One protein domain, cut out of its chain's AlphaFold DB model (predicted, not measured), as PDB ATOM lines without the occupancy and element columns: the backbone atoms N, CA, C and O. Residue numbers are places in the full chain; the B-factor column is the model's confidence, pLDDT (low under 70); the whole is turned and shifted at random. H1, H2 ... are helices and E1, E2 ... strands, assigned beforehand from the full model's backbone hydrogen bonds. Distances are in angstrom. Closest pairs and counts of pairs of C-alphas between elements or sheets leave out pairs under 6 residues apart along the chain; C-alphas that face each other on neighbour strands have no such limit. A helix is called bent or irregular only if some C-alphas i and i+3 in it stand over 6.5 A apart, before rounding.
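AT A GLANCE: This is residues 475 to 597 of the 1045 residues of the protein "PDZ domain-containing protein" of Rubritalea profundi (UniProt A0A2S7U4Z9). Two helical hairpins, H3 with H4 and H5 with H6, make the core and pack on each other mainly through H4 and H6. H7 packs on H5 at one end of the long axis; at the other end H2 packs on H4, with the short H1 beyond it, and the strand E1 lies beside H3. The printed part has 123 residues, with one named strand and seven named helices in the order E1, H1, H2, H3, H4, H5, H6, H7, and its class is mostly helix. It is compact, with a radius of gyration of the C-alphas of 14.0 A and spans of 42 by 30 by 27 A.

HOW THE PARTS SIT: H4, residues 527 to 539, is the longest helix and, with H6, residues 555 to 566, a hub touching three helices. H4 and H6 touch, closest at the C-alphas of Ala 534 and Cys 564, 5.1 A, at a steep tilt of 44 degrees, the same way. H3, residues 515 to 522, forms a helical hairpin with H4, closest at the C-alphas of Ala 522 and Arg 530, 4.6 A; the tilt of 37 degrees is only just steep. H3 and H6 only just touch, with 3 pairs of C-alphas within 8 A, the closest being Ala 522 and Ala 557 at 5.6 A; H6 does so with residues 556 to 560 alone. H5, residues 543 to 550, forms a helical hairpin with H6, closest at the C-alphas of Leu 550 and Arg 558, 4.5 A. H7, residues 581 to 592, touches H5 with residues 583 to 587 alone, closest at the C-alphas of Leu 550 and Leu 586, 6.5 A, at a shallow tilt of 23 degrees. H2, residues 501 to 509, touches H4, closest at the C-alphas of Leu 508 and Ala 536, 6.0 A, at a shallow tilt of 24 degrees. H1, residues 496 to 499, is close to H2 but not clearly touching, with the C-alphas of Arg 497 and Pro 503 closest at 7.1 A. Helix packing is mostly crossed, their lines at more than a shallow tilt, but only just: 2 of the 6 touching pairs are at a shallow tilt. Every O i to N i+4 pair is within hydrogen-bond range in H2, H3, H4, H6 and H7, and 2 of 4 in H5; H1 is too short for such a pair.

IN THESE COORDINATES: H4 is 18.1 A long, H6 16.3 A, H7 16.2 A, H5 11.8 A, H2 11.6 A and H3 10.2 A. H5 is only just irregular: C-alphas 544 and 547 are 6.7 A apart. E1, residues 482 to 484, begins at C-alpha 482 (20.147, 36.005, -13.079); it pairs with no named strand, but is antiparallel to residues 487 to 488. H7 ends at C-alpha 592 (39.174, 20.878, -9.640).

THE WHOLE: The two C-alphas farthest apart, those of Arg 497 and Asn 592, are 43.0 A apart. The printed part has no cut; the links from E1 to H1 and from H6 to H7 are long. The mean pLDDT of the printed part is 94.7, and residues 569 to 571 are under 70.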
ATOM      1  N   PHE A 475      31.789  39.078  -6.969       97.12
ATOM      2  CA  PHE A 475      31.381  39.449  -5.610       97.12
ATOM      3  C   PHE A 475      31.499  40.957  -5.354       97.12
ATOM      4  O   PHE A 475      30.899  41.478  -4.415       97.12
ATOM      5  N   LEU A 476      32.209  41.680  -6.226       96.94
ATOM      6  CA  LEU A 476      32.330  43.140  -6.207       96.94
ATOM      7  C   LEU A 476      31.300  43.829  -7.119       96.94
ATOM      8  O   LEU A 476      31.273  45.059  -7.211       96.94
ATOM      9  N   SER A 477      30.453  43.069  -7.818       94.62
ATOM     10  CA  SER A 477      29.394  43.620  -8.664       94.62
ATOM     11  C   SER A 477      28.150  43.941  -7.842       94.62
ATOM     12  O   SER A 477      27.613  43.072  -7.166       94.62
ATOM     13  N   MET A 478      27.622  45.161  -7.972       92.94
ATOM     14  CA  MET A 478      26.312  45.524  -7.407       92.94
ATOM     15  C   MET A 478      25.128  45.011  -8.241       92.94
ATOM     16  O   MET A 478      23.982  45.234  -7.866       92.94
ATOM     17  N   VAL A 479      25.375  44.353  -9.376       94.69
ATOM     18  CA  VAL A 479      24.320  43.800 -10.232       94.69
ATOM     19  C   VAL A 479      24.031  42.367  -9.783       94.69
ATOM     20  O   VAL A 479      24.926  41.527  -9.918       94.69
ATOM     21  N   PRO A 480      22.825  42.048  -9.267       95.69
ATOM     22  CA  PRO A 480      22.469  40.686  -8.872       95.69
ATOM     23  C   PRO A 480      22.599  39.683 -10.018       95.69
ATOM     24  O   PRO A 480      22.552  40.044 -11.195       95.69
ATOM     25  N   GLY A 481      22.757  38.409  -9.673       96.56
ATOM     26  CA  GLY A 481      22.764  37.333 -10.654       96.56
ATOM     27  C   GLY A 481      21.383  37.086 -11.260       96.56
ATOM     28  O   GLY A 481      20.349  37.458 -10.703       96.56
ATOM     29  N   GLU A 482      21.372  36.473 -12.437       96.25
ATOM     30  CA  GLU A 482      20.147  36.005 -13.079       96.25
ATOM     31  C   GLU A 482      19.748  34.656 -12.471       96.25
ATOM     32  O   GLU A 482      20.436  33.657 -12.661       96.25
ATOM     33  N   TYR A 483      18.663  34.643 -11.691       95.88
ATOM     34  CA  TYR A 483      18.261  33.466 -10.911       95.88
ATOM     35  C   TYR A 483      17.338  32.517 -11.691       95.88
ATOM     36  O   TYR A 483      17.154  31.367 -11.290       95.88
ATOM     37  N   LYS A 484      16.758  32.995 -12.800       93.81
ATOM     38  CA  LYS A 484      16.011  32.243 -13.824       93.81
ATOM     39  C   LYS A 484      16.168  32.954 -15.174       93.81
ATOM     40  O   LYS A 484      16.403  34.159 -15.145       93.81
ATOM     41  N   PRO A 485      15.956  32.279 -16.321       94.00
ATOM     42  CA  PRO A 485      16.020  32.915 -17.637       94.00
ATOM     43  C   PRO A 485      15.217  34.222 -17.701       94.00
ATOM     44  O   PRO A 485      14.012  34.233 -17.440       94.00
ATOM     45  N   GLY A 486      15.900  35.331 -17.981       93.81
ATOM     46  CA  GLY A 486      15.330  36.678 -18.054       93.81
ATOM     47  C   GLY A 486      14.912  37.296 -16.713       93.81
ATOM     48  O   GLY A 486      14.406  38.418 -16.697       93.81
ATOM     49  N   LYS A 487      15.114  36.614 -15.577       95.69
ATOM     50  CA  LYS A 487      14.748  37.117 -14.245       95.69
ATOM     51  C   LYS A 487      15.976  37.486 -13.416       95.69
ATOM     52  O   LYS A 487      16.777  36.643 -13.009       95.69
ATOM     53  N   ARG A 488      16.046  38.766 -13.065       95.44
ATOM     54  CA  ARG A 488      17.025  39.354 -12.147       95.44
ATOM     55  C   ARG A 488      16.302  40.273 -11.172       95.44
ATOM     56  O   ARG A 488      15.287  40.869 -11.525       95.44
ATOM     57  N   GLN A 489      16.809  40.386  -9.949       95.62
ATOM     58  CA  GLN A 489      16.293  41.381  -9.016       95.62
ATOM     59  C   GLN A 489      16.623  42.793  -9.510       95.62
ATOM     60  O   GLN A 489      17.774  43.099  -9.819       95.62
ATOM     61  N   ASP A 490      15.612  43.655  -9.538       93.94
ATOM     62  CA  ASP A 490      15.770  45.079  -9.815       93.94
ATOM     63  C   ASP A 490      16.043  45.836  -8.512       93.94
ATOM     64  O   ASP A 490      15.128  46.221  -7.782       93.94
ATOM     65  N   THR A 491      17.322  46.025  -8.204       93.94
ATOM     66  CA  THR A 491      17.749  46.652  -6.947       93.94
ATOM     67  C   THR A 491      17.539  48.164  -6.929       93.94
ATOM     68  O   THR A 491      17.507  48.744  -5.851       93.94
ATOM     69  N   SER A 492      17.322  48.806  -8.085       91.62
ATOM     70  CA  SER A 492      17.086  50.262  -8.180       91.62
ATOM     71  C   SER A 492      15.764  50.707  -7.531       91.62
ATOM     72  O   SER A 492      15.549  51.881  -7.208       91.62
ATOM     73  N   LYS A 493      14.854  49.751  -7.320       91.94
ATOM     74  CA  LYS A 493      13.545  49.959  -6.697       91.94
ATOM     75  C   LYS A 493      13.543  49.721  -5.192       91.94
ATOM     76  O   LYS A 493      12.518  49.968  -4.562       91.94
ATOM     77  N   GLU A 494      14.658  49.283  -4.614       95.50
ATOM     78  CA  GLU A 494      14.734  48.999  -3.184       95.50
ATOM     79  C   GLU A 494      14.470  50.259  -2.348       95.50
ATOM     80  O   GLU A 494      14.869  51.375  -2.698       95.50
ATOM     81  N   ARG A 495      13.769  50.089  -1.228       95.31
ATOM     82  CA  ARG A 495      13.541  51.142  -0.228       95.31
ATOM     83  C   ARG A 495      13.869  50.613   1.151       95.31
ATOM     84  O   ARG A 495      13.648  49.445   1.444       95.31
ATOM     85  N   LEU A 496      14.384  51.465   2.028       92.94
ATOM     86  CA  LEU A 496      14.865  51.057   3.344       92.94
ATOM     87  C   LEU A 496      13.766  50.354   4.159       92.94
ATOM     88  O   LEU A 496      14.033  49.331   4.793       92.94
ATOM     89  N   ARG A 497      12.526  50.859   4.095       90.06
ATOM     90  CA  ARG A 497      11.360  50.271   4.785       90.06
ATOM     91  C   ARG A 497      10.999  48.858   4.324       90.06
ATOM     92  O   ARG A 497      10.419  48.106   5.098       90.06
ATOM     93  N   THR A 498      11.313  48.496   3.084       92.31
ATOM     94  CA  THR A 498      10.901  47.219   2.480       92.31
ATOM     95  C   THR A 498      12.064  46.276   2.217       92.31
ATOM     96  O   THR A 498      11.844  45.073   2.147       92.31
ATOM     97  N   ASP A 499      13.286  46.789   2.089       94.75
ATOM     98  CA  ASP A 499      14.438  46.067   1.537       94.75
ATOM     99  C   ASP A 499      15.715  46.237   2.374       94.75
ATOM    100  O   ASP A 499      16.796  45.806   1.984       94.75
ATOM    101  N   ALA A 500      15.614  46.811   3.574       93.81
ATOM    102  CA  ALA A 500      16.634  46.581   4.590       93.81
ATOM    103  C   ALA A 500      16.556  45.140   5.127       93.81
ATOM    104  O   ALA A 500      15.592  44.401   4.903       93.81
ATOM    105  N   SER A 501      17.564  44.738   5.903       93.31
ATOM    106  CA  SER A 501      17.658  43.358   6.385       93.31
ATOM    107  C   SER A 501      16.456  42.875   7.197       93.31
ATOM    108  O   SER A 501      16.058  41.738   6.990       93.31
ATOM    109  N   MET A 502      15.850  43.664   8.093       91.50
ATOM    110  CA  MET A 502      14.713  43.168   8.895       91.50
ATOM    111  C   MET A 502      13.483  42.805   8.040       91.50
ATOM    112  O   MET A 502      13.041  41.658   8.134       91.50
ATOM    113  N   PRO A 503      12.972  43.693   7.162       92.12
ATOM    114  CA  PRO A 503      11.917  43.341   6.209       92.12
ATOM    115  C   PRO A 503      12.254  42.125   5.334       92.12
ATOM    116  O   PRO A 503      11.436  41.212   5.201       92.12
ATOM    117  N   ILE A 504      13.478  42.051   4.790       95.19
ATOM    118  CA  ILE A 504      13.898  40.905   3.968       95.19
ATOM    119  C   ILE A 504      13.929  39.615   4.791       95.19
ATOM    120  O   ILE A 504      13.445  38.579   4.340       95.19
ATOM    121  N   LEU A 505      14.479  39.660   6.003       93.50
ATOM    122  CA  LEU A 505      14.500  38.514   6.903       93.50
ATOM    123  C   LEU A 505      13.084  38.071   7.271       93.50
ATOM    124  O   LEU A 505      12.868  36.870   7.394       93.50
ATOM    125  N   GLY A 506      12.133  38.998   7.416       92.88
ATOM    126  CA  GLY A 506      10.711  38.684   7.552       92.88
ATOM    127  C   GLY A 506      10.208  37.854   6.371       92.88
ATOM    128  O   GLY A 506       9.738  36.738   6.575       92.88
ATOM    129  N   ARG A 507      10.429  38.336   5.137       95.12
ATOM    130  CA  ARG A 507      10.056  37.619   3.901       95.12
ATOM    131  C   ARG A 507      10.699  36.237   3.791       95.12
ATOM    132  O   ARG A 507      10.023  35.273   3.471       95.12
ATOM    133  N   LEU A 508      12.000  36.128   4.061       95.69
ATOM    134  CA  LEU A 508      12.737  34.862   3.963       95.69
ATOM    135  C   LEU A 508      12.332  33.857   5.051       95.69
ATOM    136  O   LEU A 508      12.377  32.649   4.833       95.69
ATOM    137  N   ASN A 509      11.971  34.334   6.244       92.19
ATOM    138  CA  ASN A 509      11.599  33.466   7.358       92.19
ATOM    139  C   ASN A 509      10.131  33.031   7.338       92.19
ATOM    140  O   ASN A 509       9.805  32.130   8.118       92.19
ATOM    141  N   ASP A 510       9.290  33.630   6.492       95.31
ATOM    142  CA  ASP A 510       7.907  33.212   6.271       95.31
ATOM    143  C   ASP A 510       7.882  31.770   5.720       95.31
ATOM    144  O   ASP A 510       8.505  31.507   4.689       95.31
ATOM    145  N   PRO A 511       7.189  30.815   6.371       94.06
ATOM    146  CA  PRO A 511       7.022  29.455   5.850       94.06
ATOM    147  C   PRO A 511       6.393  29.379   4.446       94.06
ATOM    148  O   PRO A 511       6.564  28.373   3.753       94.06
ATOM    149  N   LYS A 512       5.667  30.426   4.025       96.88
ATOM    150  CA  LYS A 512       5.023  30.560   2.708       96.88
ATOM    151  C   LYS A 512       5.917  31.217   1.651       96.88
ATOM    152  O   LYS A 512       5.455  31.441   0.534       96.88
ATOM    153  N   VAL A 513       7.177  31.534   1.969       98.00
ATOM    154  CA  VAL A 513       8.116  32.114   0.999       98.00
ATOM    155  C   VAL A 513       8.236  31.229  -0.249       98.00
ATOM    156  O   VAL A 513       8.322  30.002  -0.156       98.00
ATOM    157  N   SER A 514       8.224  31.856  -1.428       98.12
ATOM    158  CA  SER A 514       8.331  31.149  -2.704       98.12
ATOM    159  C   SER A 514       9.775  30.786  -3.041       98.12
ATOM    160  O   SER A 514      10.713  31.509  -2.692       98.12
ATOM    161  N   ASP A 515       9.946  29.716  -3.816       98.25
ATOM    162  CA  ASP A 515      11.248  29.328  -4.362       98.25
ATOM    163  C   ASP A 515      11.864  30.445  -5.216       98.25
ATOM    164  O   ASP A 515      13.061  30.693  -5.120       98.25
ATOM    165  N   ASP A 516      11.052  31.182  -5.991       97.69
ATOM    166  CA  ASP A 516      11.513  32.354  -6.754       97.69
ATOM    167  C   ASP A 516      12.147  33.402  -5.837       97.69
ATOM    168  O   ASP A 516      13.193  33.950  -6.171       97.69
ATOM    169  N   THR A 517      11.563  33.654  -4.663       98.12
ATOM    170  CA  THR A 517      12.108  34.619  -3.698       98.12
ATOM    171  C   THR A 517      13.409  34.110  -3.080       98.12
ATOM    172  O   THR A 517      14.373  34.868  -2.966       98.12
ATOM    173  N   LEU A 518      13.464  32.829  -2.702       98.38
ATOM    174  CA  LEU A 518      14.679  32.214  -2.163       98.38
ATOM    175  C   LEU A 518      15.820  32.264  -3.189       98.38
ATOM    176  O   LEU A 518      16.917  32.728  -2.868       98.38
ATOM    177  N   LEU A 519      15.551  31.872  -4.437       98.38
ATOM    178  CA  LEU A 519      16.516  31.926  -5.534       98.38
ATOM    179  C   LEU A 519      16.935  33.365  -5.849       98.38
ATOM    180  O   LEU A 519      18.125  33.627  -5.977       98.38
ATOM    181  N   MET A 520      16.009  34.323  -5.885       98.06
ATOM    182  CA  MET A 520      16.345  35.734  -6.085       98.06
ATOM    183  C   MET A 520      17.394  36.215  -5.067       98.06
ATOM    184  O   MET A 520      18.419  36.772  -5.461       98.06
ATOM    185  N   TYR A 521      17.201  35.934  -3.771       97.94
ATOM    186  CA  TYR A 521      18.181  36.310  -2.744       97.94
ATOM    187  C   TYR A 521      19.435  35.427  -2.724       97.94
ATOM    188  O   TYR A 521      20.475  35.881  -2.255       97.94
ATOM    189  N   ALA A 522      19.383  34.199  -3.251       98.00
ATOM    190  CA  ALA A 522      20.549  33.320  -3.394       98.00
ATOM    191  C   ALA A 522      21.570  33.831  -4.430       98.00
ATOM    192  O   ALA A 522      22.751  33.496  -4.340       98.00
ATOM    193  N   TYR A 523      21.125  34.666  -5.374       98.06
ATOM    194  CA  TYR A 523      21.945  35.323  -6.401       98.06
ATOM    195  C   TYR A 523      22.244  36.801  -6.075       98.06
ATOM    196  O   TYR A 523      22.834  37.523  -6.884       98.06
ATOM    197  N   HIS A 524      21.838  37.271  -4.892       97.06
ATOM    198  CA  HIS A 524      22.033  38.654  -4.463       97.06
ATOM    199  C   HIS A 524      23.526  38.994  -4.307       97.06
ATOM    200  O   HIS A 524      24.328  38.150  -3.911       97.06
ATOM    201  N   PHE A 525      23.937  40.237  -4.571       94.50
ATOM    202  CA  PHE A 525      25.346  40.618  -4.410       94.50
ATOM    203  C   PHE A 525      25.788  40.684  -2.929       94.50
ATOM    204  O   PHE A 525      26.868  40.208  -2.595       94.50
ATOM    205  N   ASP A 526      24.949  41.189  -2.013       94.75
ATOM    206  CA  ASP A 526      25.211  41.137  -0.560       94.75
ATOM    207  C   ASP A 526      25.288  39.691  -0.014       94.75
ATOM    208  O   ASP A 526      24.328  38.918  -0.071       94.75
ATOM    209  N   GLN A 527      26.442  39.348   0.572       93.00
ATOM    210  CA  GLN A 527      26.740  38.033   1.157       93.00
ATOM    211  C   GLN A 527      25.767  37.628   2.277       93.00
ATOM    212  O   GLN A 527      25.452  36.446   2.433       93.00
ATOM    213  N   ALA A 528      25.293  38.574   3.090       92.88
ATOM    214  CA  ALA A 528      24.445  38.252   4.232       92.88
ATOM    215  C   ALA A 528      23.015  37.919   3.809       92.88
ATOM    216  O   ALA A 528      22.392  37.056   4.425       92.88
ATOM    217  N   LEU A 529      22.519  38.538   2.735       95.19
ATOM    218  CA  LEU A 529      21.253  38.154   2.113       95.19
ATOM    219  C   LEU A 529      21.331  36.763   1.476       95.19
ATOM    220  O   LEU A 529      20.444  35.945   1.718       95.19
ATOM    221  N   ARG A 530      22.432  36.438   0.786       95.38
ATOM    222  CA  ARG A 530      22.680  35.072   0.287       95.38
ATOM    223  C   ARG A 530      22.723  34.041   1.408       95.38
ATOM    224  O   ARG A 530      22.041  33.023   1.352       95.38
ATOM    225  N   THR A 531      23.434  34.359   2.487       94.00
ATOM    226  CA  THR A 531      23.484  33.529   3.699       94.00
ATOM    227  C   THR A 531      22.100  33.343   4.325       94.00
ATOM    228  O   THR A 531      21.737  32.243   4.742       94.00
ATOM    229  N   ALA A 532      21.313  34.418   4.417       94.69
ATOM    230  CA  ALA A 532      19.961  34.361   4.954       94.69
ATOM    231  C   ALA A 532      19.046  33.492   4.083       94.69
ATOM    232  O   ALA A 532      18.239  32.748   4.639       94.69
ATOM    233  N   SER A 533      19.211  33.547   2.755       96.31
ATOM    234  CA  SER A 533      18.505  32.678   1.814       96.31
ATOM    235  C   SER A 533      18.896  31.209   1.996       96.31
ATOM    236  O   SER A 533      18.016  30.387   2.227       96.31
ATOM    237  N   ALA A 534      20.194  30.879   2.041       96.38
ATOM    238  CA  ALA A 534      20.656  29.511   2.319       96.38
ATOM    239  C   ALA A 534      20.084  28.958   3.636       96.38
ATOM    240  O   ALA A 534      19.574  27.839   3.704       96.38
ATOM    241  N   ARG A 535      20.082  29.780   4.693       94.88
ATOM    242  CA  ARG A 535      19.469  29.409   5.973       94.88
ATOM    243  C   ARG A 535      17.964  29.163   5.841       94.88
ATOM    244  O   ARG A 535      17.456  28.254   6.492       94.88
ATOM    245  N   ALA A 536      17.249  29.979   5.069       95.31
ATOM    246  CA  ALA A 536      15.813  29.824   4.848       95.31
ATOM    247  C   ALA A 536      15.492  28.562   4.034       95.31
ATOM    248  O   ALA A 536      14.595  27.818   4.424       95.31
ATOM    249  N   ILE A 537      16.279  28.267   2.990       96.56
ATOM    250  CA  ILE A 537      16.205  27.018   2.217       96.56
ATOM    251  C   ILE A 537      16.272  25.814   3.163       96.56
ATOM    252  O   ILE A 537      15.367  24.978   3.159       96.56
ATOM    253  N   ASN A 538      17.276  25.778   4.046       95.31
ATOM    254  CA  ASN A 538      17.434  24.678   4.996       95.31
ATOM    255  C   ASN A 538      16.333  24.647   6.061       95.31
ATOM    256  O   ASN A 538      15.808  23.588   6.390       95.31
ATOM    257  N   LYS A 539      15.968  25.809   6.617       93.38
ATOM    258  CA  LYS A 539      14.938  25.919   7.660       93.38
ATOM    259  C   LYS A 539      13.577  25.410   7.178       93.38
ATOM    260  O   LYS A 539      12.868  24.792   7.965       93.38
ATOM    261  N   HIS A 540      13.228  25.685   5.923       95.19
ATOM    262  CA  HIS A 540      11.927  25.359   5.334       95.19
ATOM    263  C   HIS A 540      11.926  24.048   4.536       95.19
ATOM    264  O   HIS A 540      10.934  23.740   3.877       95.19
ATOM    265  N   GLY A 541      13.025  23.286   4.555       95.25
ATOM    266  CA  GLY A 541      13.126  22.004   3.854       95.25
ATOM    267  C   GLY A 541      13.070  22.106   2.325       95.25
ATOM    268  O   GLY A 541      12.617  21.174   1.670       95.25
ATOM    269  N   ARG A 542      13.495  23.231   1.732       96.75
ATOM    270  CA  ARG A 542      13.464  23.477   0.274       96.75
ATOM    271  C   ARG A 542      14.704  22.914  -0.437       96.75
ATOM    272  O   ARG A 542      15.340  23.590  -1.242       96.75
ATOM    273  N   TYR A 543      15.097  21.688  -0.092       97.00
ATOM    274  CA  TYR A 543      16.389  21.112  -0.488       97.00
ATOM    275  C   TYR A 543      16.533  20.898  -2.001       97.00
ATOM    276  O   TYR A 543      17.649  20.932  -2.517       97.00
ATOM    277  N   HIS A 544      15.420  20.787  -2.734       97.38
ATOM    278  CA  HIS A 544      15.406  20.684  -4.198       97.38
ATOM    279  C   HIS A 544      16.045  21.889  -4.908       97.38
ATOM    280  O   HIS A 544      16.407  21.788  -6.077       97.38
ATOM    281  N   LEU A 545      16.228  23.017  -4.213       98.12
ATOM    282  CA  LEU A 545      16.910  24.201  -4.743       98.12
ATOM    283  C   LEU A 545      18.443  24.108  -4.683       98.12
ATOM    284  O   LEU A 545      19.120  24.878  -5.361       98.12
ATOM    285  N   VAL A 546      19.012  23.185  -3.900       98.25
ATOM    286  CA  VAL A 546      20.463  23.127  -3.650       98.25
ATOM    287  C   VAL A 546      21.237  22.691  -4.895       98.25
ATOM    288  O   VAL A 546      22.164  23.389  -5.300       98.25
ATOM    289  N   VAL A 547      20.845  21.597  -5.554       98.25
ATOM    290  CA  VAL A 547      21.532  21.107  -6.767       98.25
ATOM    291  C   VAL A 547      21.520  22.145  -7.907       98.25
ATOM    292  O   VAL A 547      22.586  22.408  -8.467       98.25
ATOM    293  N   PRO A 548      20.391  22.814  -8.232       97.88
ATOM    294  CA  PRO A 548      20.388  23.919  -9.192       97.88
ATOM    295  C   PRO A 548      21.344  25.067  -8.838       97.88
ATOM    296  O   PRO A 548      21.966  25.642  -9.729       97.88
ATOM    297  N   LEU A 549      21.482  25.403  -7.550       98.56
ATOM    298  CA  LEU A 549      22.432  26.425  -7.100       98.56
ATOM    299  C   LEU A 549      23.884  25.982  -7.315       98.56
ATOM    300  O   LEU A 549      24.687  26.778  -7.798       98.56
ATOM    301  N   LEU A 550      24.208  24.719  -7.020       98.56
ATOM    302  CA  LEU A 550      25.542  24.149  -7.241       98.56
ATOM    303  C   LEU A 550      25.916  24.092  -8.733       98.56
ATOM    304  O   LEU A 550      27.066  24.341  -9.073       98.56
ATOM    305  N   LYS A 551      24.947  23.845  -9.627       97.69
ATOM    306  CA  LYS A 551      25.139  23.829 -11.094       97.69
ATOM    307  C   LYS A 551      25.170  25.224 -11.737       97.69
ATOM    308  O   LYS A 551      25.318  25.344 -12.953       97.69
ATOM    309  N   SER A 552      24.981  26.291 -10.960       97.25
ATOM    310  CA  SER A 552      24.900  27.646 -11.504       97.25
ATOM    311  C   SER A 552      26.222  28.101 -12.121       97.25
ATOM    312  O   SER A 552      27.292  27.860 -11.567       97.25
ATOM    313  N   LYS A 553      26.156  28.860 -13.221       95.31
ATOM    314  CA  LYS A 553      27.326  29.556 -13.782       95.31
ATOM    315  C   LYS A 553      27.756  30.758 -12.936       95.31
ATOM    316  O   LYS A 553      28.902  31.181 -13.043       95.31
ATOM    317  N   ASP A 554      26.876  31.283 -12.084       97.31
ATOM    318  CA  ASP A 554      27.181  32.403 -11.192       97.31
ATOM    319  C   ASP A 554      27.861  31.900  -9.900       97.31
ATOM    320  O   ASP A 554      27.217  31.188  -9.117       97.31
ATOM    321  N   PRO A 555      29.121  32.295  -9.615       97.94
ATOM    322  CA  PRO A 555      29.824  31.893  -8.393       97.94
ATOM    323  C   PRO A 555      29.061  32.245  -7.108       97.94
ATOM    324  O   PRO A 555      29.171  31.556  -6.094       97.94
ATOM    325  N   ARG A 556      28.228  33.296  -7.129       97.44
ATOM    326  CA  ARG A 556      27.438  33.704  -5.960       97.44
ATOM    327  C   ARG A 556      26.384  32.678  -5.587       97.44
ATOM    328  O   ARG A 556      26.172  32.452  -4.396       97.44
ATOM    329  N   ALA A 557      25.750  32.077  -6.589       98.12
ATOM    330  CA  ALA A 557      24.746  31.043  -6.405       98.12
ATOM    331  C   ALA A 557      25.378  29.714  -5.998       98.12
ATOM    332  O   ALA A 557      24.878  29.090  -5.061       98.12
ATOM    333  N   ARG A 558      26.517  29.345  -6.607       98.25
ATOM    334  CA  ARG A 558      27.300  28.181  -6.169       98.25
ATOM    335  C   ARG A 558      27.679  28.300  -4.702       98.25
ATOM    336  O   ARG A 558      27.378  27.396  -3.927       98.25
ATOM    337  N   LEU A 559      28.200  29.457  -4.282       97.44
ATOM    338  CA  LEU A 559      28.495  29.707  -2.872       97.44
ATOM    339  C   LEU A 559      27.256  29.558  -1.979       97.44
ATOM    340  O   LEU A 559      27.363  29.010  -0.884       97.44
ATOM    341  N   THR A 560      26.081  30.029  -2.410       97.50
ATOM    342  CA  THR A 560      24.839  29.845  -1.643       97.50
ATOM    343  C   THR A 560      24.482  28.362  -1.513       97.50
ATOM    344  O   THR A 560      24.165  27.920  -0.411       97.50
ATOM    345  N   GLY A 561      24.600  27.578  -2.591       98.00
ATOM    346  CA  GLY A 561      24.401  26.124  -2.559       98.00
ATOM    347  C   GLY A 561      25.366  25.427  -1.595       98.00
ATOM    348  O   GLY A 561      24.941  24.664  -0.729       98.00
ATOM    349  N   VAL A 562      26.654  25.771  -1.659       97.75
ATOM    350  CA  VAL A 562      27.679  25.274  -0.728       97.75
ATOM    351  C   VAL A 562      27.396  25.727   0.712       97.75
ATOM    352  O   VAL A 562      27.569  24.964   1.660       97.75
ATOM    353  N   THR A 563      26.872  26.939   0.901       95.94
ATOM    354  CA  THR A 563      26.452  27.449   2.213       95.94
ATOM    355  C   THR A 563      25.293  26.636   2.796       95.94
ATOM    356  O   THR A 563      25.271  26.418   4.007       95.94
ATOM    357  N   CYS A 564      24.362  26.139   1.971       96.81
ATOM    358  CA  CYS A 564      23.328  25.203   2.426       96.81
ATOM    359  C   CYS A 564      23.951  23.907   2.967       96.81
ATOM    360  O   CYS A 564      23.505  23.416   4.004       96.81
ATOM    361  N   ILE A 565      25.008  23.392   2.329       96.88
ATOM    362  CA  ILE A 565      25.724  22.187   2.780       96.88
ATOM    363  C   ILE A 565      26.334  22.410   4.170       96.88
ATOM    364  O   ILE A 565      26.087  21.624   5.079       96.88
ATOM    365  N   ILE A 566      27.076  23.506   4.367       92.75
ATOM    366  CA  ILE A 566      27.856  23.735   5.601       92.75
ATOM    367  C   ILE A 566      27.097  24.493   6.710       92.75
ATOM    368  O   ILE A 566      27.573  24.576   7.841       92.75
ATOM    369  N   GLY A 567      25.942  25.098   6.412       84.88
ATOM    370  CA  GLY A 567      25.050  25.786   7.362       84.88
ATOM    371  C   GLY A 567      25.489  27.177   7.854       84.88
ATOM    372  O   GLY A 567      24.637  27.943   8.300       84.88
ATOM    373  N   MET A 568      26.778  27.522   7.758       70.75
ATOM    374  CA  MET A 568      27.442  28.745   8.256       70.75
ATOM    375  C   MET A 568      27.110  29.186   9.703       70.75
ATOM    376  O   MET A 568      26.010  29.629  10.051       70.75
ATOM    377  N   GLY A 569      28.139  29.214  10.558       66.00
ATOM    378  CA  GLY A 569      28.077  29.786  11.906       66.00
ATOM    379  C   GLY A 569      27.095  29.060  12.833       66.00
ATOM    380  O   GLY A 569      27.437  28.047  13.426       66.00
ATOM    381  N   LYS A 570      25.886  29.619  13.008       56.97
ATOM    382  CA  LYS A 570      24.797  29.056  13.842       56.97
ATOM    383  C   LYS A 570      23.609  28.530  13.020       56.97
ATOM    384  O   LYS A 570      22.585  28.187  13.611       56.97
ATOM    385  N   GLY A 571      23.685  28.557  11.688       69.31
ATOM    386  CA  GLY A 571      22.657  27.983  10.820       69.31
ATOM    387  C   GLY A 571      22.724  26.454  10.795       69.31
ATOM    388  O   GLY A 571      23.753  25.863  11.114       69.31
ATOM    389  N   LYS A 572      21.604  25.807  10.454       83.75
ATOM    390  CA  LYS A 572      21.564  24.350  10.284       83.75
ATOM    391  C   LYS A 572      22.189  23.992   8.938       83.75
ATOM    392  O   LYS A 572      21.806  24.584   7.931       83.75
ATOM    393  N   ALA A 573      23.119  23.043   8.944       91.50
ATOM    394  CA  ALA A 573      23.607  22.380   7.739       91.50
ATOM    395  C   ALA A 573      22.492  21.552   7.081       91.50
ATOM    396  O   ALA A 573      21.451  21.296   7.700       91.50
ATOM    397  N   LEU A 574      22.723  21.141   5.837       93.62
ATOM    398  CA  LEU A 574      21.842  20.217   5.134       93.62
ATOM    399  C   LEU A 574      21.747  18.885   5.916       93.62
ATOM    400  O   LEU A 574      22.758  18.439   6.470       93.62
ATOM    401  N   PRO A 575      20.567  18.244   6.002       93.62
ATOM    402  CA  PRO A 575      20.448  16.920   6.608       93.62
ATOM    403  C   PRO A 575      21.338  15.880   5.915       93.62
ATOM    404  O   PRO A 575      21.573  15.962   4.711       93.62
ATOM    405  N   LYS A 576      21.821  14.882   6.668       91.94
ATOM    406  CA  LYS A 576      22.755  13.864   6.149       91.94
ATOM    407  C   LYS A 576      22.187  13.078   4.962       91.94
ATOM    408  O   LYS A 576      22.934  12.760   4.050       91.94
ATOM    409  N   ASP A 577      20.887  12.796   4.963       92.75
ATOM    410  CA  ASP A 577      20.167  12.097   3.890       92.75
ATOM    411  C   ASP A 577      20.087  12.898   2.579       92.75
ATOM    412  O   ASP A 577      19.831  12.328   1.525       92.75
ATOM    413  N   GLN A 578      20.349  14.205   2.631       95.75
ATOM    414  CA  GLN A 578      20.388  15.086   1.463       95.75
ATOM    415  C   GLN A 578      21.822  15.307   0.936       95.75
ATOM    416  O   GLN A 578      22.004  15.928  -0.110       95.75
ATOM    417  N   LEU A 579      22.850  14.820   1.641       95.50
ATOM    418  CA  LEU A 579      24.255  14.884   1.219       95.50
ATOM    419  C   LEU A 579      24.593  13.680   0.329       95.50
ATOM    420  O   LEU A 579      25.243  12.731   0.764       95.50
ATOM    421  N   THR A 580      24.099  13.705  -0.908       96.25
ATOM    422  CA  THR A 580      24.272  12.619  -1.883       96.25
ATOM    423  C   THR A 580      25.642  12.655  -2.569       96.25
ATOM    424  O   THR A 580      26.331  13.678  -2.575       96.25
ATOM    425  N   ASP A 581      26.017  11.551  -3.220       96.12
ATOM    426  CA  ASP A 581      27.238  11.490  -4.032       96.12
ATOM    427  C   ASP A 581      27.204  12.509  -5.198       96.12
ATOM    428  O   ASP A 581      28.241  13.078  -5.527       96.12
ATOM    429  N   GLU A 582      26.025  12.834  -5.762       97.06
ATOM    430  CA  GLU A 582      25.878  13.911  -6.767       97.06
ATOM    431  C   GLU A 582      26.263  15.280  -6.185       97.06
ATOM    432  O   GLU A 582      26.986  16.046  -6.821       97.06
ATOM    433  N   VAL A 583      25.813  15.593  -4.963       98.00
ATOM    434  CA  VAL A 583      26.150  16.860  -4.299       98.00
ATOM    435  C   VAL A 583      27.663  16.982  -4.116       98.00
ATOM    436  O   VAL A 583      28.232  18.033  -4.411       98.00
ATOM    437  N   PHE A 584      28.330  15.912  -3.677       98.19
ATOM    438  CA  PHE A 584      29.785  15.919  -3.517       98.19
ATOM    439  C   PHE A 584      30.539  15.926  -4.850       98.19
ATOM    440  O   PHE A 584      31.577  16.580  -4.922       98.19
ATOM    441  N   ALA A 585      30.013  15.299  -5.906       98.31
ATOM    442  CA  ALA A 585      30.581  15.392  -7.251       98.31
ATOM    443  C   ALA A 585      30.587  16.845  -7.760       98.31
ATOM    444  O   ALA A 585      31.619  17.330  -8.211       98.31
ATOM    445  N   LEU A 586      29.485  17.583  -7.578       98.62
ATOM    446  CA  LEU A 586      29.405  19.004  -7.947       98.62
ATOM    447  C   LEU A 586      30.369  19.877  -7.126       98.62
ATOM    448  O   LEU A 586      30.983  20.798  -7.656       98.62
ATOM    449  N   VAL A 587      30.531  19.596  -5.829       98.56
ATOM    450  CA  VAL A 587      31.526  20.290  -4.990       98.56
ATOM    451  C   VAL A 587      32.953  19.968  -5.451       98.56
ATOM    452  O   VAL A 587      33.805  20.855  -5.489       98.56
ATOM    453  N   ALA A 588      33.224  18.719  -5.827       98.31
ATOM    454  CA  ALA A 588      34.514  18.304  -6.360       98.31
ATOM    455  C   ALA A 588      34.828  18.958  -7.715       98.31
ATOM    456  O   ALA A 588      35.970  19.353  -7.942       98.31
ATOM    457  N   GLU A 589      33.841  19.125  -8.598       98.12
ATOM    458  CA  GLU A 589      34.000  19.881  -9.849       98.12
ATOM    459  C   GLU A 589      34.502  21.305  -9.572       98.12
ATOM    460  O   GLU A 589      35.504  21.710 -10.159       98.12
ATOM    461  N   MET A 590      33.904  22.009  -8.599       98.31
ATOM    462  CA  MET A 590      34.367  23.344  -8.183       98.31
ATOM    463  C   MET A 590      35.827  23.322  -7.708       98.31
ATOM    464  O   MET A 590      36.603  24.197  -8.065       98.31
ATOM    465  N   ILE A 591      36.228  22.312  -6.926       98.12
ATOM    466  CA  ILE A 591      37.599  22.170  -6.393       98.12
ATOM    467  C   ILE A 591      38.645  21.965  -7.500       98.12
ATOM    468  O   ILE A 591      39.787  22.439  -7.394       98.12
ATOM    469  N   ASN A 592      38.277  21.216  -8.539       97.50
ATOM    470  CA  ASN A 592      39.174  20.878  -9.640       97.50
ATOM    471  C   ASN A 592      39.205  21.947 -10.735       97.50
ATOM    472  O   ASN A 592      40.169  21.987 -11.502       97.50
ATOM    473  N   ASP A 593      38.210  22.833 -10.779       97.12
ATOM    474  CA  ASP A 593      38.242  24.018 -11.621       97.12
ATOM    475  C   ASP A 593      39.391  24.953 -11.180       97.12
ATOM    476  O   ASP A 593      39.609  25.251  -9.998       97.12
ATOM    477  N   LYS A 594      40.211  25.365 -12.151       95.12
ATOM    478  CA  LYS A 594      41.356  26.260 -11.930       95.12
ATOM    479  C   LYS A 594      40.936  27.726 -11.896       95.12
ATOM    480  O   LYS A 594      41.640  28.523 -11.276       95.12
ATOM    481  N   ASP A 595      39.803  28.040 -12.515       96.56
ATOM    482  CA  ASP A 595      39.273  29.389 -12.667       96.56
ATOM    483  C   ASP A 595      38.131  29.683 -11.680       96.56
ATOM    484  O   ASP A 595      37.616  30.802 -11.650       96.56
ATOM    485  N   GLU A 596      37.757  28.716 -10.834       97.88
ATOM    486  CA  GLU A 596      36.753  28.911  -9.787       97.88
ATOM    487  C   GLU A 596      37.182  29.996  -8.794       97.88
ATOM    488  O   GLU A 596      38.349  30.103  -8.409       97.88
ATOM    489  N   ALA A 597      36.218  30.805  -8.357       98.06
ATOM    490  CA  ALA A 597      36.441  31.878  -7.406       98.06
ATOM    491  C   ALA A 597      36.985  31.325  -6.084       98.06
ATOM    492  O   ALA A 597      36.437  30.373  -5.518       98.06
TER     493      ALA A 597